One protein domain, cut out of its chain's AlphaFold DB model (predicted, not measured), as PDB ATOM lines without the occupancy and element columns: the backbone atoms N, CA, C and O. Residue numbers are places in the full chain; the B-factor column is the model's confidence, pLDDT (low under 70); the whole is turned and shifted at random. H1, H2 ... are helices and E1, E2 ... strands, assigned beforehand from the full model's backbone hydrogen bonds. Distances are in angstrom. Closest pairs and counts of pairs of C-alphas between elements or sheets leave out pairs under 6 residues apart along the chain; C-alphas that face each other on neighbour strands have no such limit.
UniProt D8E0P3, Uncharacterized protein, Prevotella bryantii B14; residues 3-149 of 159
ATOM      1  N   VAL A   3     -45.292  43.209  12.093       32.31
ATOM      2  CA  VAL A   3     -43.930  43.457  12.612       32.31
ATOM      3  C   VAL A   3     -43.143  42.168  12.922       32.31
ATOM      4  O   VAL A   3     -41.918  42.175  12.868       32.31
ATOM      5  N   PHE A   4     -43.806  41.028  13.158       34.03
ATOM      6  CA  PHE A   4     -43.116  39.778  13.534       34.03
ATOM      7  C   PHE A   4     -42.583  38.955  12.351       34.03
ATOM      8  O   PHE A   4     -41.572  38.272  12.501       34.03
ATOM      9  N   ALA A   5     -43.201  39.046  11.168       33.03
ATOM     10  CA  ALA A   5     -42.724  38.331   9.979       33.03
ATOM     11  C   ALA A   5     -41.381  38.893   9.469       33.03
ATOM     12  O   ALA A   5     -40.505  38.137   9.058       33.03
ATOM     13  N   ASN A   6     -41.175  40.210   9.587       33.97
ATOM     14  CA  ASN A   6     -39.929  40.854   9.165       33.97
ATOM     15  C   ASN A   6     -38.754  40.598  10.121       33.97
ATOM     16  O   ASN A   6     -37.611  40.588   9.678       33.97
ATOM     17  N   TYR A   7     -39.004  40.339  11.410       38.56
ATOM     18  CA  TYR A   7     -37.929  40.036  12.363       38.56
ATOM     19  C   TYR A   7     -37.350  38.628  12.163       38.56
ATOM     20  O   TYR A   7     -36.140  38.443  12.257       38.56
ATOM     21  N   ALA A   8     -38.197  37.648  11.828       41.25
ATOM     22  CA  ALA A   8     -37.743  36.305  11.466       41.25
ATOM     23  C   ALA A   8     -36.958  36.313  10.142       41.25
ATOM     24  O   ALA A   8     -35.904  35.689  10.059       41.25
ATOM     25  N   ASN A   9     -37.411  37.088   9.149       38.19
ATOM     26  CA  ASN A   9     -36.729  37.209   7.857       38.19
ATOM     27  C   ASN A   9     -35.396  37.972   7.933       38.19
ATOM     28  O   ASN A   9     -34.459  37.616   7.228       38.19
ATOM     29  N   ASN A  10     -35.262  38.970   8.812       40.03
ATOM     30  CA  ASN A  10     -34.019  39.744   8.916       40.03
ATOM     31  C   ASN A  10     -32.899  39.030   9.690       40.03
ATOM     32  O   ASN A  10     -31.733  39.344   9.469       40.03
ATOM     33  N   ILE A  11     -33.205  38.051  10.552       47.44
ATOM     34  CA  ILE A  11     -32.165  37.215  11.184       47.44
ATOM     35  C   ILE A  11     -31.680  36.108  10.226       47.44
ATOM     36  O   ILE A  11     -30.527  35.687  10.300       47.44
ATOM     37  N   LEU A  12     -32.530  35.694   9.279       48.94
ATOM     38  CA  LEU A  12     -32.187  34.775   8.186       48.94
ATOM     39  C   LEU A  12     -31.387  35.453   7.055       48.94
ATOM     40  O   LEU A  12     -30.820  34.763   6.217       48.94
ATOM     41  N   ALA A  13     -31.301  36.789   7.038       41.50
ATOM     42  CA  ALA A  13     -30.619  37.569   5.998       41.50
ATOM     43  C   ALA A  13     -29.078  37.610   6.134       41.50
ATOM     44  O   ALA A  13     -28.407  38.359   5.424       41.50
ATOM     45  N   GLY A  14     -28.500  36.810   7.033       45.06
ATOM     46  CA  GLY A  14     -27.080  36.465   7.004       45.06
ATOM     47  C   GLY A  14     -26.885  35.202   6.173       45.06
ATOM     48  O   GLY A  14     -26.864  34.117   6.741       45.06
ATOM     49  N   ASN A  15     -26.798  35.348   4.848       45.38
ATOM     50  CA  ASN A  15     -26.655  34.248   3.891       45.38
ATOM     51  C   ASN A  15     -25.481  33.322   4.242       45.38
ATOM     52  O   ASN A  15     -24.318  33.687   4.076       45.38
ATOM     53  N   GLY A  16     -25.805  32.113   4.682       60.53
ATOM     54  CA  GLY A  16     -24.869  31.016   4.856       60.53
ATOM     55  C   GLY A  16     -25.557  29.857   5.553       60.53
ATOM     56  O   GLY A  16     -26.401  30.075   6.428       60.53
ATOM     57  N   ASP A  17     -25.192  28.641   5.162       66.06
ATOM     58  CA  ASP A  17     -25.497  27.469   5.970       66.06
ATOM     59  C   ASP A  17     -25.005  27.730   7.395       66.06
ATOM     60  O   ASP A  17     -23.957  28.356   7.608       66.06
ATOM     61  N   LYS A  18     -25.811  27.349   8.382       85.31
ATOM     62  CA  LYS A  18     -25.491  27.622   9.777       85.31
ATOM     63  C   LYS A  18     -25.912  26.473  10.659       85.31
ATOM     64  O   LYS A  18     -27.077  26.084  10.671       85.31
ATOM     65  N   ALA A  19     -24.974  26.003  11.468       88.38
ATOM     66  CA  ALA A  19     -25.232  25.003  12.484       88.38
ATOM     67  C   ALA A  19     -25.288  25.621  13.883       88.38
ATOM     68  O   ALA A  19     -24.521  26.524  14.227       88.38
ATOM     69  N   TRP A  20     -26.177  25.089  14.714       90.44
ATOM     70  CA  TRP A  20     -26.244  25.368  16.141       90.44
ATOM     71  C   TRP A  20     -26.227  24.062  16.922       90.44
ATOM     72  O   TRP A  20     -27.013  23.163  16.644       90.44
ATOM     73  N   ILE A  21     -25.398  23.985  17.958       86.75
ATOM     74  CA  ILE A  21     -25.350  22.835  18.865       86.75
ATOM     75  C   ILE A  21     -25.749  23.251  20.272       86.75
ATOM     76  O   ILE A  21     -25.631  24.424  20.629       86.75
ATOM     77  N   SER A  22     -26.180  22.297  21.097       86.31
ATOM     78  CA  SER A  22     -26.451  22.551  22.515       86.31
ATOM     79  C   SER A  22     -25.258  23.242  23.194       86.31
ATOM     80  O   SER A  22     -24.150  22.707  23.244       86.31
ATOM     81  N   GLU A  23     -25.477  24.432  23.757       85.94
ATOM     82  CA  GLU A  23     -24.421  25.215  24.414       85.94
ATOM     83  C   GLU A  23     -23.835  24.451  25.606       85.94
ATOM     84  O   GLU A  23     -22.622  24.407  25.803       85.94
ATOM     85  N   ARG A  24     -24.694  23.754  26.358       81.12
ATOM     86  CA  ARG A  24     -24.268  22.876  27.452       81.12
ATOM     87  C   ARG A  24     -23.352  21.759  26.954       81.12
ATOM     88  O   ARG A  24     -22.389  21.432  27.643       81.12
ATOM     89  N   PHE A  25     -23.658  21.172  25.799       78.88
ATOM     90  CA  PHE A  25     -22.842  20.118  25.202       78.88
ATOM     91  C   PHE A  25     -21.466  20.647  24.785       78.88
ATOM     92  O   PHE A  25     -20.449  20.111  25.221       78.88
ATOM     93  N   ALA A  26     -21.432  21.759  24.044       80.62
ATOM     94  CA  ALA A  26     -20.187  22.411  23.647       80.62
ATOM     95  C   ALA A  26     -19.299  22.743  24.860       80.62
ATOM     96  O   ALA A  26     -18.118  22.405  24.883       80.62
ATOM     97  N   LEU A  27     -19.877  23.329  25.915       81.00
ATOM     98  CA  LEU A  27     -19.147  23.668  27.140       81.00
ATOM     99  C   LEU A  27     -18.584  22.442  27.868       81.00
ATOM    100  O   LEU A  27     -17.522  22.534  28.480       81.00
ATOM    101  N   GLN A  28     -19.271  21.298  27.836       77.19
ATOM    102  CA  GLN A  28     -18.752  20.076  28.453       77.19
ATOM    103  C   GLN A  28     -17.527  19.537  27.718       77.19
ATOM    104  O   GLN A  28     -16.550  19.178  28.375       77.19
ATOM    105  N   ILE A  29     -17.541  19.537  26.386       75.81
ATOM    106  CA  ILE A  29     -16.383  19.110  25.598       75.81
ATOM    107  C   ILE A  29     -15.205  20.056  25.831       75.81
ATOM    108  O   ILE A  29     -14.117  19.595  26.169       75.81
ATOM    109  N   ILE A  30     -15.431  21.369  25.751       79.62
ATOM    110  CA  ILE A  30     -14.365  22.370  25.898       79.62
ATOM    111  C   ILE A  30     -13.732  22.314  27.290       79.62
ATOM    112  O   ILE A  30     -12.513  22.255  27.419       79.62
ATOM    113  N   ASN A  31     -14.559  22.311  28.338       81.00
ATOM    114  CA  ASN A  31     -14.066  22.469  29.705       81.00
ATOM    115  C   ASN A  31     -13.637  21.147  30.343       81.00
ATOM    116  O   ASN A  31     -12.790  21.145  31.233       81.00
ATOM    117  N   LYS A  32     -14.259  20.028  29.955       74.56
ATOM    118  CA  LYS A  32     -14.065  18.728  30.618       74.56
ATOM    119  C   LYS A  32     -13.473  17.656  29.709       74.56
ATOM    120  O   LYS A  32     -13.223  16.563  30.207       74.56
ATOM    121  N   LYS A  33     -13.294  17.931  28.409       73.62
ATOM    122  CA  LYS A  33     -12.854  16.953  27.397       73.62
ATOM    123  C   LYS A  33     -13.620  15.628  27.499       73.62
ATOM    124  O   LYS A  33     -13.041  14.547  27.483       73.62
ATOM    125  N   SER A  34     -14.937  15.719  27.687       67.94
ATOM    126  CA  SER A  34     -15.790  14.569  27.983       67.94
ATOM    127  C   SER A  34     -17.106  14.633  27.216       67.94
ATOM    128  O   SER A  34     -17.718  15.694  27.110       67.94
ATOM    129  N   LEU A  35     -17.556  13.466  26.749       62.72
ATOM    130  CA  LEU A  35     -18.829  13.248  26.049       62.72
ATOM    131  C   LEU A  35     -19.955  12.750  26.976       62.72
ATOM    132  O   LEU A  35     -20.988  12.284  26.507       62.72
ATOM    133  N   GLN A  36     -19.784  12.824  28.300       57.81
ATOM    134  CA  GLN A  36     -20.720  12.234  29.272       57.81
ATOM    135  C   GLN A  36     -22.102  12.911  29.369       57.81
ATOM    136  O   GLN A  36     -22.918  12.519  30.209       57.81
ATOM    137  N   SER A  37     -22.410  13.917  28.549       52.44
ATOM    138  CA  SER A  37     -23.762  14.474  28.457       52.44
ATOM    139  C   SER A  37     -24.750  13.394  28.027       52.44
ATOM    140  O   SER A  37     -24.909  13.109  26.844       52.44
ATOM    141  N   LYS A  38     -25.499  12.851  28.987       52.66
ATOM    142  CA  LYS A  38     -26.815  12.296  28.680       52.66
ATOM    143  C   LYS A  38     -27.658  13.445  28.133       52.66
ATOM    144  O   LYS A  38     -27.931  14.407  28.857       52.66
ATOM    145  N   TYR A  39     -28.017  13.372  26.857       54.53
ATOM    146  CA  TYR A  39     -28.965  14.296  26.258       54.53
ATOM    147  C   TYR A  39     -30.300  14.135  26.991       54.53
ATOM    148  O   TYR A  39     -30.907  13.069  26.972       54.53
ATOM    149  N   ILE A  40     -30.724  15.175  27.712       49.34
ATOM    150  CA  ILE A  40     -32.016  15.194  28.421       49.34
ATOM    151  C   ILE A  40     -33.178  15.333  27.407       49.34
ATOM    152  O   ILE A  40     -34.328  15.062  27.740       49.34
ATOM    153  N   PHE A  41     -32.860  15.718  26.163       57.69
ATOM    154  CA  PHE A  41     -33.782  15.981  25.056       57.69
ATOM    155  C   PHE A  41     -33.135  15.573  23.710       57.69
ATOM    156  O   PHE A  41     -31.917  15.704  23.606       57.69
ATOM    157  N   PRO A  42     -33.861  15.099  22.669       63.94
ATOM    158  CA  PRO A  42     -33.283  14.343  21.551       63.94
ATOM    159  C   PRO A  42     -32.672  15.249  20.497       63.94
ATOM    160  O   PRO A  42     -32.276  14.757  19.451       63.94
ATOM    161  N   ILE A  43     -32.662  16.558  20.725       70.31
ATOM    162  CA  ILE A  43     -32.106  17.510  19.785       70.31
ATOM    163  C   ILE A  43     -30.633  17.690  20.128       70.31
ATOM    164  O   ILE A  43     -30.295  18.296  21.146       70.31
ATOM    165  N   GLU A  44     -29.768  17.184  19.257       75.06
ATOM    166  CA  GLU A  44     -28.329  17.434  19.333       75.06
ATOM    167  C   GLU A  44     -28.007  18.839  18.809       75.06
ATOM    168  O   GLU A  44     -27.184  19.556  19.385       75.06
ATOM    169  N   GLY A  45     -28.715  19.271  17.761       86.00
ATOM    170  CA  GLY A  45     -28.506  20.567  17.135       86.00
ATOM    171  C   GLY A  45     -29.547  20.926  16.083       86.00
ATOM    172  O   GLY A  45     -30.475  20.166  15.804       86.00
ATOM    173  N   PHE A  46     -29.361  22.103  15.501       88.94
ATOM    174  CA  PHE A  46     -30.124  22.628  14.377       88.94
ATOM    175  C   PHE A  46     -29.179  22.987  13.242       88.94
ATOM    176  O   PHE A  46     -28.056  23.423  13.487       88.94
ATOM    177  N   GLU A  47     -29.660  22.864  12.016       89.31
ATOM    178  CA  GLU A  47     -28.945  23.295  10.822       89.31
ATOM    179  C   GLU A  47     -29.907  24.061   9.923       89.31
ATOM    180  O   GLU A  47     -31.001  23.585   9.630       89.31
ATOM    181  N   LEU A  48     -29.530  25.268   9.518       87.44
ATOM    182  CA  LEU A  48     -30.211  25.988   8.454       87.44
ATOM    183  C   LEU A  48     -29.431  25.728   7.174       87.44
ATOM    184  O   LEU A  48     -28.280  26.143   7.079       87.44
ATOM    185  N   HIS A  49     -30.071  25.073   6.214       82.50
ATOM    186  CA  HIS A  49     -29.488  24.787   4.912       82.50
ATOM    187  C   HIS A  49     -30.489  25.150   3.819       82.50
ATOM    188  O   HIS A  49     -31.641  24.712   3.856       82.50
ATOM    189  N   ASN A  50     -30.081  25.993   2.866       78.69
ATOM    190  CA  ASN A  50     -30.941  26.470   1.770       78.69
ATOM    191  C   ASN A  50     -32.316  27.016   2.226       78.69
ATOM    192  O   ASN A  50     -33.340  26.798   1.580       78.69
ATOM    193  N   GLY A  51     -32.356  27.712   3.367       76.94
ATOM    194  CA  GLY A  51     -33.588  28.276   3.939       76.94
ATOM    195  C   GLY A  51     -34.498  27.263   4.648       76.94
ATOM    196  O   GLY A  51     -35.489  27.661   5.263       76.94
ATOM    197  N   CYS A  52     -34.151  25.977   4.625       82.00
ATOM    198  CA  CYS A  52     -34.829  24.921   5.362       82.00
ATOM    199  C   CYS A  52     -34.127  24.690   6.702       82.00
ATOM    200  O   CYS A  52     -32.909  24.526   6.759       82.00
ATOM    201  N   LEU A  53     -34.898  24.679   7.790       86.94
ATOM    202  CA  LEU A  53     -34.384  24.323   9.108       86.94
ATOM    203  C   LEU A  53     -34.491  22.808   9.291       86.94
ATOM    204  O   LEU A  53     -35.545  22.208   9.070       86.94
ATOM    205  N   TYR A  54     -33.401  22.210   9.738       87.06
ATOM    206  CA  TYR A  54     -33.287  20.809  10.091       87.06
ATOM    207  C   TYR A  54     -33.002  20.699  11.578       87.06
ATOM    208  O   TYR A  54     -32.329  21.544  12.173       87.06
ATOM    209  N   VAL A  55     -33.522  19.637  12.179       86.88
ATOM    210  CA  VAL A  55     -33.139  19.218  13.518       86.88
ATOM    211  C   VAL A  55     -32.298  17.960  13.395       86.88
ATOM    212  O   VAL A  55     -32.626  17.042  12.642       86.88
ATOM    213  N   LEU A  56     -31.202  17.925  14.138       79.12
ATOM    214  CA  LEU A  56     -30.404  16.728  14.296       79.12
ATOM    215  C   LEU A  56     -30.882  15.993  15.533       79.12
ATOM    216  O   LEU A  56     -30.819  16.517  16.651       79.12
ATOM    217  N   THR A  57     -31.362  14.779  15.310       72.38
ATOM    218  CA  THR A  57     -31.874  13.933  16.376       72.38
ATOM    219  C   THR A  57     -30.809  12.988  16.915       72.38
ATOM    220  O   THR A  57     -29.828  12.666  16.239       72.38
ATOM    221  N   TYR A  58     -31.004  12.541  18.154       63.56
ATOM    222  CA  TYR A  58     -30.185  11.505  18.775       63.56
ATOM    223  C   TYR A  58     -30.167  10.245  17.897       63.56
ATOM    224  O   TYR A  58     -31.219   9.695  17.577       63.56
ATOM    225  N   GLY A  59     -28.971   9.803  17.496       60.12
ATOM    226  CA  GLY A  59     -28.779   8.755  16.481       60.12
ATOM    227  C   GLY A  59     -28.227   9.273  15.150       60.12
ATOM    228  O   GLY A  59     -27.827   8.477  14.306       60.12
ATOM    229  N   GLY A  60     -28.117  10.596  14.989       61.84
ATOM    230  CA  GLY A  60     -27.436  11.219  13.857       61.84
ATOM    231  C   GLY A  60     -28.329  11.514  12.653       61.84
ATOM    232  O   GLY A  60     -27.822  11.967  11.631       61.84
ATOM    233  N   GLU A  61     -29.640  11.299  12.759       72.00
ATOM    234  CA  GLU A  61     -30.566  11.585  11.666       72.00
ATOM    235  C   GLU A  61     -30.904  13.078  11.624       72.00
ATOM    236  O   GLU A  61     -31.448  13.637  12.586       72.00
ATOM    237  N   MET A  62     -30.592  13.715  10.493       79.12
ATOM    238  CA  MET A  62     -31.077  15.054  10.171       79.12
ATOM    239  C   MET A  62     -32.466  14.966   9.560       79.12
ATOM    240  O   MET A  62     -32.666  14.308   8.541       79.12
ATOM    241  N   GLN A  63     -33.414  15.664  10.168       83.81
ATOM    242  CA  GLN A  63     -34.806  15.634   9.753       83.81
ATOM    243  C   GLN A  63     -35.315  17.072   9.564       83.81
ATOM    244  O   GLN A  63     -35.069  17.930  10.420       83.81
ATOM    245  N   PRO A  64     -36.009  17.379   8.455       87.25
ATOM    246  CA  PRO A  64     -36.536  18.717   8.221       87.25
ATOM    247  C   PRO A  64     -37.654  19.042   9.215       87.25
ATOM    248  O   PRO A  64     -38.516  18.208   9.524       87.25
ATOM    249  N   VAL A  65     -37.681  20.286   9.689       88.50
ATOM    250  CA  VAL A  65     -38.745  20.772  10.571       88.50
ATOM    251  C   VAL A  65     -39.686  21.723   9.846       88.50
ATOM    252  O   VAL A  65     -39.281  22.658   9.161       88.50
ATOM    253  N   MET A  66     -40.982  21.502  10.039       89.62
ATOM    254  CA  MET A  66     -42.030  22.423   9.623       89.62
ATOM    255  C   MET A  66     -42.284  23.421  10.743       89.62
ATOM    256  O   MET A  66     -42.417  23.043  11.910       89.62
ATOM    257  N   THR A  67     -42.357  24.703  10.391       89.50
ATOM    258  CA  THR A  67     -42.439  25.778  11.380       89.50
ATOM    259  C   THR A  67     -43.656  26.665  11.150       89.50
ATOM    260  O   THR A  67     -44.091  26.893  10.021       89.50
ATOM    261  N   LYS A  68     -44.249  27.148  12.241       90.88
ATOM    262  CA  LYS A  68     -45.401  28.053  12.226       90.88
ATOM    263  C   LYS A  68     -45.128  29.237  13.141       90.88
ATOM    264  O   LYS A  68     -44.860  29.050  14.324       90.88
ATOM    265  N   ALA A  69     -45.246  30.455  12.618       90.31
ATOM    266  CA  ALA A  69     -45.109  31.664  13.424       90.31
ATOM    267  C   ALA A  69     -46.242  31.781  14.463       90.31
ATOM    268  O   ALA A  69     -47.416  31.563  14.156       90.31
ATOM    269  N   THR A  70     -45.882  32.142  15.693       90.69
ATOM    270  CA  THR A  70     -46.784  32.345  16.839       90.69
ATOM    271  C   THR A  70     -46.375  33.594  17.628       90.69
ATOM    272  O   THR A  70     -45.347  34.205  17.333       90.69
ATOM    273  N   LYS A  71     -47.162  33.997  18.638       87.00
ATOM    274  CA  LYS A  71     -46.797  35.131  19.514       87.00
ATOM    275  C   LYS A  71     -45.572  34.807  20.378       87.00
ATOM    276  O   LYS A  71     -44.871  35.706  20.822       87.00
ATOM    277  N   GLU A  72     -45.331  33.522  20.596       83.19
ATOM    278  CA  GLU A  72     -44.292  32.956  21.443       83.19
ATOM    279  C   GLU A  72     -43.032  32.557  20.659       83.19
ATOM    280  O   GLU A  72     -42.103  32.012  21.243       83.19
ATOM    281  N   GLY A  73     -42.967  32.819  19.349       88.69
ATOM    282  CA  GLY A  73     -41.854  32.432  18.476       88.69
ATOM    283  C   GLY A  73     -42.281  31.487  17.354       88.69
ATOM    284  O   GLY A  73     -43.447  31.462  16.956       88.69
ATOM    285  N   MET A  74     -41.343  30.703  16.829       92.00
ATOM    286  CA  MET A  74     -41.611  29.733  15.765       92.00
ATOM    287  C   MET A  74     -41.910  28.364  16.380       92.00
ATOM    288  O   MET A  74     -41.040  27.748  16.987       92.00
ATOM    289  N   LEU A  75     -43.143  27.886  16.239       92.75
ATOM    290  CA  LEU A  75     -43.553  26.546  16.662       92.75
ATOM    291  C   LEU A  75     -43.041  25.509  15.659       92.75
ATOM    292  O   LEU A  75     -43.333  25.641  14.473       92.75
ATOM    293  N   ILE A  76     -42.379  24.453  16.129       91.38
ATOM    294  CA  ILE A  76     -42.058  23.274  15.317       91.38
ATOM    295  C   ILE A  76     -43.290  22.363  15.290       91.38
ATOM    296  O   ILE A  76     -43.597  21.680  16.266       91.38
ATOM    297  N   SER A  77     -44.038  22.387  14.189       89.94
ATOM    298  CA  SER A  77     -45.348  21.733  14.099       89.94
ATOM    299  C   SER A  77     -45.264  20.219  13.924       89.94
ATOM    300  O   SER A  77     -46.182  19.515  14.337       89.94
ATOM    301  N   ASN A  78     -44.175  19.712  13.345       86.88
ATOM    302  CA  ASN A  78     -43.968  18.286  13.093       86.88
ATOM    303  C   ASN A  78     -43.039  17.602  14.098       86.88
ATOM    304  O   ASN A  78     -42.682  16.452  13.879       86.88
ATOM    305  N   PHE A  79     -42.681  18.268  15.201       83.88
ATOM    306  CA  PHE A  79     -41.614  17.824  16.102       83.88
ATOM    307  C   PHE A  79     -41.717  16.348  16.518       83.88
ATOM    308  O   PHE A  79     -40.729  15.624  16.501       83.88
ATOM    309  N   GLN A  80     -42.928  15.891  16.836       78.44
ATOM    310  CA  GLN A  80     -43.202  14.523  17.288       78.44
ATOM    311  C   GLN A  80     -42.923  13.461  16.213       78.44
ATOM    312  O   GLN A  80     -42.589  12.332  16.553       78.44
ATOM    313  N   TYR A  81     -43.057  13.818  14.934       77.94
ATOM    314  CA  TYR A  81     -42.761  12.946  13.791       77.94
ATOM    315  C   TYR A  81     -41.284  12.987  13.407       77.94
ATOM    316  O   TYR A  81     -40.774  12.063  12.787       77.94
ATOM    317  N   THR A  82     -40.619  14.085  13.748       77.00
ATOM    318  CA  THR A  82     -39.227  14.353  13.402       77.00
ATOM    319  C   THR A  82     -38.255  13.642  14.343       77.00
ATOM    320  O   THR A  82     -37.111  13.426  13.971       77.00
ATOM    321  N   ILE A  83     -38.684  13.276  15.554       73.25
ATOM    322  CA  ILE A  83     -37.828  12.655  16.572       73.25
ATOM    323  C   ILE A  83     -38.166  11.177  16.780       73.25
ATOM    324  O   ILE A  83     -39.327  10.797  16.932       73.25
ATOM    325  N   ASN A  84     -37.138  10.330  16.865       68.75
ATOM    326  CA  ASN A  84     -37.318   8.918  17.180       68.75
ATOM    327  C   ASN A  84     -37.468   8.699  18.694       68.75
ATOM    328  O   ASN A  84     -36.507   8.403  19.412       68.75
ATOM    329  N   LEU A  85     -38.708   8.809  19.172       70.19
ATOM    330  CA  LEU A  85     -39.055   8.556  20.570       70.19
ATOM    331  C   LEU A  85     -38.865   7.089  20.992       70.19
ATOM    332  O   LEU A  85     -38.764   6.827  22.182       70.19
ATOM    333  N   TYR A  86     -38.790   6.115  20.081       65.12
ATOM    334  CA  TYR A  86     -38.718   4.693  20.459       65.12
ATOM    335  C   TYR A  86     -37.410   4.305  21.153       65.12
ATOM    336  O   TYR A  86     -37.370   3.327  21.895       65.12
ATOM    337  N   SER A  87     -36.349   5.083  20.943       66.56
ATOM    338  CA  SER A  87     -35.058   4.893  21.613       66.56
ATOM    339  C   SER A  87     -35.028   5.434  23.050       66.56
ATOM    340  O   SER A  87     -34.015   5.321  23.742       66.56
ATOM    341  N   TRP A  88     -36.120   6.050  23.511       72.38
ATOM    342  CA  TRP A  88     -36.156   6.781  24.768       72.38
ATOM    343  C   TRP A  88     -36.681   5.948  25.932       72.38
ATOM    344  O   TRP A  88     -37.545   5.085  25.754       72.38
ATOM    345  N   PRO A  89     -36.251   6.253  27.170       75.12
ATOM    346  CA  PRO A  89     -36.934   5.740  28.345       75.12
ATOM    347  C   PRO A  89     -38.423   6.107  28.301       75.12
ATOM    348  O   PRO A  89     -38.773   7.262  28.056       75.12
ATOM    349  N   LYS A  90     -39.299   5.142  28.601       80.75
ATOM    350  CA  LYS A  90     -40.762   5.291  28.501       80.75
ATOM    351  C   LYS A  90     -41.303   6.561  29.178       80.75
ATOM    352  O   LYS A  90     -42.115   7.266  28.589       80.75
ATOM    353  N   TYR A  91     -40.787   6.903  30.359       78.31
ATOM    354  CA  TYR A  91     -41.194   8.109  31.090       78.31
ATOM    355  C   TYR A  91     -40.880   9.415  30.332       78.31
ATOM    356  O   TYR A  91     -41.609  10.393  30.461       78.31
ATOM    357  N   GLN A  92     -39.814   9.455  29.522       77.25
ATOM    358  CA  GLN A  92     -39.508  10.618  28.681       77.25
ATOM    359  C   GLN A  92     -40.424  10.675  27.461       77.25
ATOM    360  O   GLN A  92     -40.883  11.754  27.096       77.25
ATOM    361  N   ILE A  93     -40.747   9.529  26.858       78.50
ATOM    362  CA  ILE A  93     -41.718   9.467  25.756       78.50
ATOM    363  C   ILE A  93     -43.055  10.046  26.214       78.50
ATOM    364  O   ILE A  93     -43.598  10.945  25.574       78.50
ATOM    365  N   GLU A  94     -43.570   9.577  27.349       80.00
ATOM    366  CA  GLU A  94     -44.841  10.049  27.913       80.00
ATOM    367  C   GLU A  94     -44.824  11.563  28.161       80.00
ATOM    368  O   GLU A  94     -45.780  12.265  27.827       80.00
ATOM    369  N   LYS A  95     -43.694  12.077  28.647       78.81
ATOM    370  CA  LYS A  95     -43.481  13.494  28.936       78.81
ATOM    371  C   LYS A  95     -43.430  14.389  27.695       78.81
ATOM    372  O   LYS A  95     -44.041  15.458  27.672       78.81
ATOM    373  N   TYR A  96     -42.690  13.975  26.669       80.75
ATOM    374  CA  TYR A  96     -42.361  14.829  25.525       80.75
ATOM    375  C   TYR A  96     -43.214  14.570  24.283       80.75
ATOM    376  O   TYR A  96     -43.318  15.457  23.434       80.75
ATOM    377  N   SER A  97     -43.893  13.423  24.195       80.06
ATOM    378  CA  SER A  97     -44.810  13.094  23.090       80.06
ATOM    379  C   SER A  97     -45.937  14.109  22.914       80.06
ATOM    380  O   SER A  97     -46.441  14.271  21.813       80.06
ATOM    381  N   LYS A  98     -46.323  14.826  23.976       83.94
ATOM    382  CA  LYS A  98     -47.363  15.870  23.937       83.94
ATOM    383  C   LYS A  98     -46.802  17.289  24.009       83.94
ATOM    384  O   LYS A  98     -47.566  18.244  24.156       83.94
ATOM    385  N   SER A  99     -45.480  17.436  23.956       88.19
ATOM    386  CA  SER A  99     -44.845  18.737  24.127       88.19
ATOM    387  C   SER A  99     -45.073  19.653  22.925       88.19
ATOM    388  O   SER A  99     -45.241  19.204  21.788       88.19
ATOM    389  N   LYS A 100     -45.073  20.962  23.189       91.75
ATOM    390  CA  LYS A 100     -44.974  21.996  22.157       91.75
ATOM    391  C   LYS A 100     -43.575  22.583  22.197       91.75
ATOM    392  O   LYS A 100     -43.139  23.039  23.254       91.75
ATOM    393  N   VAL A 101     -42.903  22.583  21.053       91.25
ATOM    394  CA  VAL A 101     -41.525  23.058  20.936       91.25
ATOM    395  C   VAL A 101     -41.500  24.328  20.111       91.25
ATOM    396  O   VAL A 101     -41.894  24.335  18.946       91.25
ATOM    397  N   TYR A 102     -41.032  25.400  20.730       92.75
ATOM    398  CA  TYR A 102     -40.858  26.699  20.104       92.75
ATOM    399  C   TYR A 102     -39.375  26.997  19.992       92.75
ATOM    400  O   TYR A 102     -38.600  26.622  20.870       92.75
ATOM    401  N   TYR A 103     -38.979  27.715  18.950       91.12
ATOM    402  CA  TYR A 103     -37.648  28.287  18.874       91.12
ATOM    403  C   TYR A 103     -37.696  29.769  18.518       91.12
ATOM    404  O   TYR A 103     -38.631  30.274  17.888       91.12
ATOM    405  N   GLN A 104     -36.665  30.471  18.965       91.31
ATOM    406  CA  GLN A 104     -36.435  31.878  18.693       91.31
ATOM    407  C   GLN A 104     -34.950  32.088  18.436       91.31
ATOM    408  O   GLN A 104     -34.104  31.536  19.144       91.31
ATOM    409  N   TYR A 105     -34.634  32.928  17.459       86.25
ATOM    410  CA  TYR A 105     -33.278  33.427  17.316       86.25
ATOM    411  C   TYR A 105     -33.025  34.533  18.343       86.25
ATOM    412  O   TYR A 105     -33.814  35.470  18.468       86.25
ATOM    413  N   VAL A 106     -31.917  34.423  19.070       86.44
ATOM    414  CA  VAL A 106     -31.470  35.401  20.065       86.44
ATOM    415  C   VAL A 106     -30.013  35.724  19.760       86.44
ATOM    416  O   VAL A 106     -29.103  35.019  20.194       86.44
ATOM    417  N   GLY A 107     -29.791  36.762  18.950       83.00
ATOM    418  CA  GLY A 107     -28.463  37.070  18.416       83.00
ATOM    419  C   GLY A 107     -27.948  35.942  17.517       83.00
ATOM    420  O   GLY A 107     -28.573  35.605  16.515       83.00
ATOM    421  N   ASP A 108     -26.814  35.345  17.880       79.31
ATOM    422  CA  ASP A 108     -26.212  34.200  17.188       79.31
ATOM    423  C   ASP A 108     -26.677  32.834  17.724       79.31
ATOM    424  O   ASP A 108     -26.275  31.795  17.188       79.31
ATOM    425  N   LYS A 109     -27.551  32.820  18.734       88.38
ATOM    426  CA  LYS A 109     -28.075  31.611  19.373       88.38
ATOM    427  C   LYS A 109     -29.489  31.273  18.908       88.38
ATOM    428  O   LYS A 109     -30.256  32.144  18.498       88.38
ATOM    429  N   ILE A 110     -29.853  30.005  19.061       90.19
ATOM    430  CA  ILE A 110     -31.242  29.551  19.062       90.19
ATOM    431  C   ILE A 110     -31.631  29.256  20.509       90.19
ATOM    432  O   ILE A 110     -31.021  28.418  21.174       90.19
ATOM    433  N   LYS A 111     -32.665  29.938  21.001       91.81
ATOM    434  CA  LYS A 111     -33.358  29.561  22.232       91.81
ATOM    435  C   LYS A 111     -34.502  28.630  21.860       91.81
ATOM    436  O   LYS A 111     -35.366  29.011  21.075       91.81
ATOM    437  N   VAL A 112     -34.522  27.442  22.448       91.38
ATOM    438  CA  VAL A 112     -35.612  26.476  22.329       91.38
ATOM    439  C   VAL A 112     -36.391  26.449  23.631       91.38
ATOM    440  O   VAL A 112     -35.817  26.389  24.715       91.38
ATOM    441  N   GLU A 113     -37.707  26.492  23.520       92.88
ATOM    442  CA  GLU A 113     -38.633  26.371  24.631       92.88
ATOM    443  C   GLU A 113     -39.501  25.130  24.435       92.88
ATOM    444  O   GLU A 113     -40.183  24.996  23.419       92.88
ATOM    445  N   ILE A 114     -39.477  24.226  25.412       90.62
ATOM    446  CA  ILE A 114     -40.222  22.968  25.378       90.62
ATOM    447  C   ILE A 114     -41.286  23.040  26.460       90.62
ATOM    448  O   ILE A 114     -40.986  22.970  27.651       90.62
ATOM    449  N   ARG A 115     -42.543  23.178  26.051       91.50
ATOM    450  CA  ARG A 115     -43.684  23.175  26.966       91.50
ATOM    451  C   ARG A 115     -44.227  21.764  27.074       91.50
ATOM    452  O   ARG A 115     -44.799  21.249  26.112       91.50
ATOM    453  N   THR A 116     -44.042  21.148  28.233       87.31
ATOM    454  CA  THR A 116     -44.696  19.885  28.595       87.31
ATOM    455  C   THR A 116     -46.009  20.176  29.332       87.31
ATOM    456  O   THR A 116     -46.343  21.335  29.576       87.31
ATOM    457  N   GLY A 117     -46.773  19.138  29.685       82.75
ATOM    458  CA  GLY A 117     -47.972  19.302  30.518       82.75
ATOM    459  C   GLY A 117     -47.677  19.717  31.966       82.75
ATOM    460  O   GLY A 117     -48.575  20.198  32.646       82.75
ATOM    461  N   GLU A 118     -46.437  19.546  32.427       84.06
ATOM    462  CA  GLU A 118     -46.049  19.734  33.830       84.06
ATOM    463  C   GLU A 118     -45.204  20.995  34.041       84.06
ATOM    464  O   GLU A 118     -45.332  21.672  35.058       84.06
ATOM    465  N   TYR A 119     -44.330  21.325  33.088       84.88
ATOM    466  CA  TYR A 119     -43.425  22.470  33.179       84.88
ATOM    467  C   TYR A 119     -42.870  22.871  31.806       84.88
ATOM    468  O   TYR A 119     -43.068  22.193  30.792       84.88
ATOM    469  N   THR A 120     -42.160  23.997  31.784       90.38
ATOM    470  CA  THR A 120     -41.485  24.526  30.596       90.38
ATOM    471  C   THR A 120     -39.973  24.439  30.765       90.38
ATOM    472  O   THR A 120     -39.439  24.868  31.785       90.38
ATOM    473  N   GLU A 121     -39.287  23.906  29.757       89.06
ATOM    474  CA  GLU A 121     -37.825  23.912  29.668       89.06
ATOM    475  C   GLU A 121     -37.339  24.964  28.685       89.06
ATOM    476  O   GLU A 121     -37.967  25.208  27.654       89.06
ATOM    477  N   HIS A 122     -36.169  25.530  28.973       90.25
ATOM    478  CA  HIS A 122     -35.456  26.407  28.056       90.25
ATOM    479  C   HIS A 122     -34.069  25.836  27.781       90.25
ATOM    480  O   HIS A 122     -33.273  25.638  28.700       90.25
ATOM    481  N   LEU A 123     -33.779  25.602  26.507       89.31
ATOM    482  CA  LEU A 123     -32.491  25.138  26.017       89.31
ATOM    483  C   LEU A 123     -31.878  26.213  25.120       89.31
ATOM    484  O   LEU A 123     -32.584  26.904  24.387       89.31
ATOM    485  N   PHE A 124     -30.557  26.339  25.163       89.88
ATOM    486  CA  PHE A 124     -29.814  27.275  24.327       89.88
ATOM    487  C   PHE A 124     -28.861  26.513  23.420       89.88
ATOM    488  O   PHE A 124     -28.142  25.613  23.864       89.88
ATOM    489  N   PHE A 125     -28.866  26.896  22.149       90.81
ATOM    490  CA  PHE A 125     -28.008  26.348  21.118       90.81
ATOM    491  C   PHE A 125     -27.168  27.474  20.525       90.81
ATOM    492  O   PHE A 125     -27.689  28.537  20.188       90.81
ATOM    493  N   THR A 126     -25.864  27.254  20.406       88.44
ATOM    494  CA  THR A 126     -24.907  28.250  19.919       88.44
ATOM    495  C   THR A 126     -24.354  27.849  18.559       88.44
ATOM    496  O   THR A 126     -24.108  26.670  18.309       88.44
ATOM    497  N   SER A 127     -24.154  28.844  17.697       87.31
ATOM    498  CA  SER A 127     -23.447  28.698  16.415       87.31
ATOM    499  C   SER A 127     -21.991  29.151  16.482       87.31
ATOM    500  O   SER A 127     -21.259  29.025  15.505       87.31
ATOM    501  N   ASN A 128     -21.580  29.700  17.626       85.19
ATOM    502  CA  ASN A 128     -20.222  30.131  17.888       85.19
ATOM    503  C   ASN A 128     -19.670  29.331  19.061       85.19
ATOM    504  O   ASN A 128     -20.201  29.395  20.176       85.19
ATOM    505  N   VAL A 129     -18.597  28.592  18.804       81.25
ATOM    506  CA  VAL A 129     -17.864  27.870  19.832       81.25
ATOM    507  C   VAL A 129     -16.393  28.234  19.756       81.25
ATOM    508  O   VAL A 129     -15.697  27.935  18.791       81.25
ATOM    509  N   HIS A 130     -15.925  28.911  20.807       80.38
ATOM    510  CA  HIS A 130     -14.539  29.362  20.930       80.38
ATOM    511  C   HIS A 130     -14.065  30.225  19.739       80.38
ATOM    512  O   HIS A 130     -12.922  30.125  19.308       80.38
ATOM    513  N   GLY A 131     -14.961  31.048  19.180       81.00
ATOM    514  CA  GLY A 131     -14.688  31.897  18.015       81.00
ATOM    515  C   GLY A 131     -14.939  31.223  16.661       81.00
ATOM    516  O   GLY A 131     -14.955  31.918  15.647       81.00
ATOM    517  N   ASN A 132     -15.185  29.911  16.632       81.69
ATOM    518  CA  ASN A 132     -15.444  29.153  15.409       81.69
ATOM    519  C   ASN A 132     -16.941  29.096  15.098       81.69
ATOM    520  O   ASN A 132     -17.766  28.942  16.001       81.69
ATOM    521  N   ARG A 133     -17.278  29.200  13.809       84.88
ATOM    522  CA  ARG A 133     -18.632  29.046  13.263       84.88
ATOM    523  C   ARG A 133     -18.621  27.938  12.221       84.88
ATOM    524  O   ARG A 133     -17.625  27.782  11.523       84.88
ATOM    525  N   PHE A 134     -19.729  27.219  12.111       84.25
ATOM    526  CA  PHE A 134     -19.834  26.026  11.272       84.25
ATOM    527  C   PHE A 134     -21.012  26.159  10.317       84.25
ATOM    528  O   PHE A 134     -22.084  26.625  10.724       84.25
ATOM    529  N   GLY A 135     -20.800  25.751   9.064       82.81
ATOM    530  CA  GLY A 135     -21.836  25.774   8.039       82.81
ATOM    531  C   GLY A 135     -22.882  24.695   8.287       82.81
ATOM    532  O   GLY A 135     -24.077  24.937   8.204       82.81
ATOM    533  N   ASN A 136     -22.431  23.515   8.695       84.25
ATOM    534  CA  ASN A 136     -23.292  22.365   8.945       84.25
ATOM    535  C   ASN A 136     -22.866  21.612  10.213       84.25
ATOM    536  O   ASN A 136     -21.795  21.834  10.790       84.25
ATOM    537  N   LEU A 137     -23.735  20.724  10.688       79.25
ATOM    538  CA  LEU A 137     -23.500  19.960  11.910       79.25
ATOM    539  C   LEU A 137     -22.411  18.895  11.737       79.25
ATOM    540  O   LEU A 137     -21.831  18.469  12.736       79.25
ATOM    541  N   LEU A 138     -22.102  18.474  10.506       79.88
ATOM    542  CA  LEU A 138     -21.015  17.535  10.232       79.88
ATOM    543  C   LEU A 138     -19.644  18.190  10.454       79.88
ATOM    544  O   LEU A 138     -18.821  17.626  11.171       79.88
ATOM    545  N   GLU A 139     -19.427  19.393   9.917       82.00
ATOM    546  CA  GLU A 139     -18.244  20.221  10.189       82.00
ATOM    547  C   GLU A 139     -18.078  20.451  11.688       82.00
ATOM    548  O   GLU A 139     -16.991  20.284  12.238       82.00
ATOM    549  N   PHE A 140     -19.184  20.771  12.364       79.31
ATOM    550  CA  PHE A 140     -19.196  20.945  13.808       79.31
ATOM    551  C   PHE A 140     -18.723  19.672  14.527       79.31
ATOM    552  O   PHE A 140     -17.850  19.725  15.396       79.31
ATOM    553  N   LYS A 141     -19.294  18.510  14.182       76.50
ATOM    554  CA  LYS A 141     -18.929  17.216  14.781       76.50
ATOM    555  C   LYS A 141     -17.464  16.865  14.524       76.50
ATOM    556  O   LYS A 141     -16.804  16.413  15.455       76.50
ATOM    557  N   GLY A 142     -16.958  17.109  13.315       78.06
ATOM    558  CA  GLY A 142     -15.541  16.935  12.981       78.06
ATOM    559  C   GLY A 142     -14.640  17.774  13.885       78.06
ATOM    560  O   GLY A 142     -13.766  17.236  14.557       78.06
ATOM    561  N   TRP A 143     -14.943  19.065  14.018       82.50
ATOM    562  CA  TRP A 143     -14.189  19.967  14.889       82.50
ATOM    563  C   TRP A 143     -14.209  19.541  16.365       82.50
ATOM    564  O   TRP A 143     -13.195  19.612  17.059       82.50
ATOM    565  N   LEU A 144     -15.354  19.062  16.863       75.75
ATOM    566  CA  LEU A 144     -15.447  18.536  18.226       75.75
ATOM    567  C   LEU A 144     -14.612  17.270  18.432       75.75
ATOM    568  O   LEU A 144     -14.037  17.100  19.507       75.75
ATOM    569  N   LEU A 145     -14.564  16.380  17.438       74.94
ATOM    570  CA  LEU A 145     -13.727  15.183  17.493       74.94
ATOM    571  C   LEU A 145     -12.251  15.570  17.572       74.94
ATOM    572  O   LEU A 145     -11.561  15.079  18.462       74.94
ATOM    573  N   ASP A 146     -11.803  16.510  16.742       78.12
ATOM    574  CA  ASP A 146     -10.429  17.022  16.784       78.12
ATOM    575  C   ASP A 146     -10.079  17.616  18.156       78.12
ATOM    576  O   ASP A 146      -8.978  17.415  18.664       78.12
ATOM    577  N   PHE A 147     -11.033  18.292  18.804       73.94
ATOM    578  CA  PHE A 147     -10.850  18.852  20.146       73.94
ATOM    579  C   PHE A 147     -10.738  17.781  21.248       73.94
ATOM    580  O   PHE A 147     -10.085  17.990  22.276       73.94
ATOM    581  N   LEU A 148     -11.416  16.645  21.067       70.50
ATOM    582  CA  LEU A 148     -11.427  15.526  22.013       70.50
ATOM    583  C   LEU A 148     -10.219  14.606  21.857       70.50
ATOM    584  O   LEU A 148      -9.819  13.960  22.829       70.50
ATOM    585  N   LEU A 149      -9.646  14.532  20.656       69.44
ATOM    586  CA  LEU A 149      -8.444  13.756  20.417       69.44
ATOM    587  C   LEU A 149      -7.269  14.371  21.197       69.44
ATOM    588  O   LEU A 149      -7.089  15.591  21.209       69.44
TER     589      LEU A 149
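This is residues 3 to 149 of the 159 residues of an uncharacterized protein of Prevotella bryantii B14 (UniProt D8E0P3). One antiparallel sheet of nine strands is curled like part of a barrel and folded back on itself, with E4, E3, E2 and E1 facing E8, E7, E6 and E5, and E9 as the hinge. H2 and H5 run side by side away from the sheet near E1 and E9, H1 crosses over E6, H3 is by E4 and E7, and H4 lies beyond the sheet before E7. The printed part has 147 residues, with five named helices and nine named strands in the order H1 E1 H2 E2 E3 E4 E5 E6 H3 H4 E7 E8 E9 H5, and the class is mixed, helices and strands. The sheet's order is E4 E3 E2 E1 E9 E8 E7 E6 E5. The whole is compact, with a radius of gyration of the C-alphas of 15.1 A and spans of 42 by 41 by 23 A.

In the sheet, E4 is residues 62 to 64, E3 52 to 57, E2 43 to 49 (16.8 A from first to last C-alpha) and E1 18 to 22. E9 is residues 120 to 126, 20.1 A long, beginning at C-alpha 120 (-41.485, 24.526, 30.596). E8 is residues 109 to 115, 19.3 A, and E7 is residues 100 to 106, 19.1 A. E6 is residues 73 to 76 and E5 residues 67 to 70. H1, residues 3 to 11, begins at C-alpha 3 (-43.930, 43.457, 12.612) and is 13.4 A long. H2 is residues 23 to 32, 13.7 A; H3 is residues 79 to 82 and H4 residues 90 to 96. H5, residues 137 to 148, is 16.4 A long and ends at C-alpha 148 (-11.427, 15.526, 22.013).

The sheet is strongly twisted, and its edge strands are E4 and E5. E7, E8 and E9 form a meander, each strand the antiparallel neighbour of the one before, and so do E2, E3 and E4. E8 and E9 are a hairpin, with N 112 and O 123 within hydrogen-bond range at 2.8 A. E1 is staggered: residues 18 to 21 pair with E2, where N 20 and O 46 are 2.8 A apart, and residues 21 to 22 pair with E9, where N 126 and O 21 are 2.8 A apart. E4 runs on into E5 across a break of 2 residues, at 56 degrees. H5 is on the sheet at a height of 11.0 A, slantwise to the strands at 35 degrees to E1 on the local plane; its closest C-alpha to E1 is that of Leu 137, 5.4 A from that of Ala 19. H2 stands up from the sheet, its line rising 73 degrees; the closest C-alphas of H2 and E9 are those of Glu 23 and Phe 125, 5.0 A apart. H5 touches H2 with residues 144 to 148 alone, at a shallow tilt of 20 degrees, the same way; the closest C-alphas are those of Ile 29 and Leu 148, 7.1 A apart. H1 lies over E6 at a height of 9.1 A, across the strands at 76 degrees on the local plane. H3, at a height of 6.9 A, is on the opposite face from H1 and over none of the strands; the closest C-alphas of H3 and E4 are those of Thr 82 and Gln 63, 5.9 A apart. H4 is not on the sheet. Each O i to N i+4 pair is within hydrogen-bond range in H2, H4 and H5, and 4 of 5 are in H1; H3 is too short for such a pair.

The C-alphas farthest apart are those of Val 3 and Leu 149, at 46.9 A. The printed part has no cut, and no link is long. Mean pLDDT of the printed part is 76.9; 31 residues are under 70, among them residues 3 to 17 and 34 to 42, and H1 has a mean of 38.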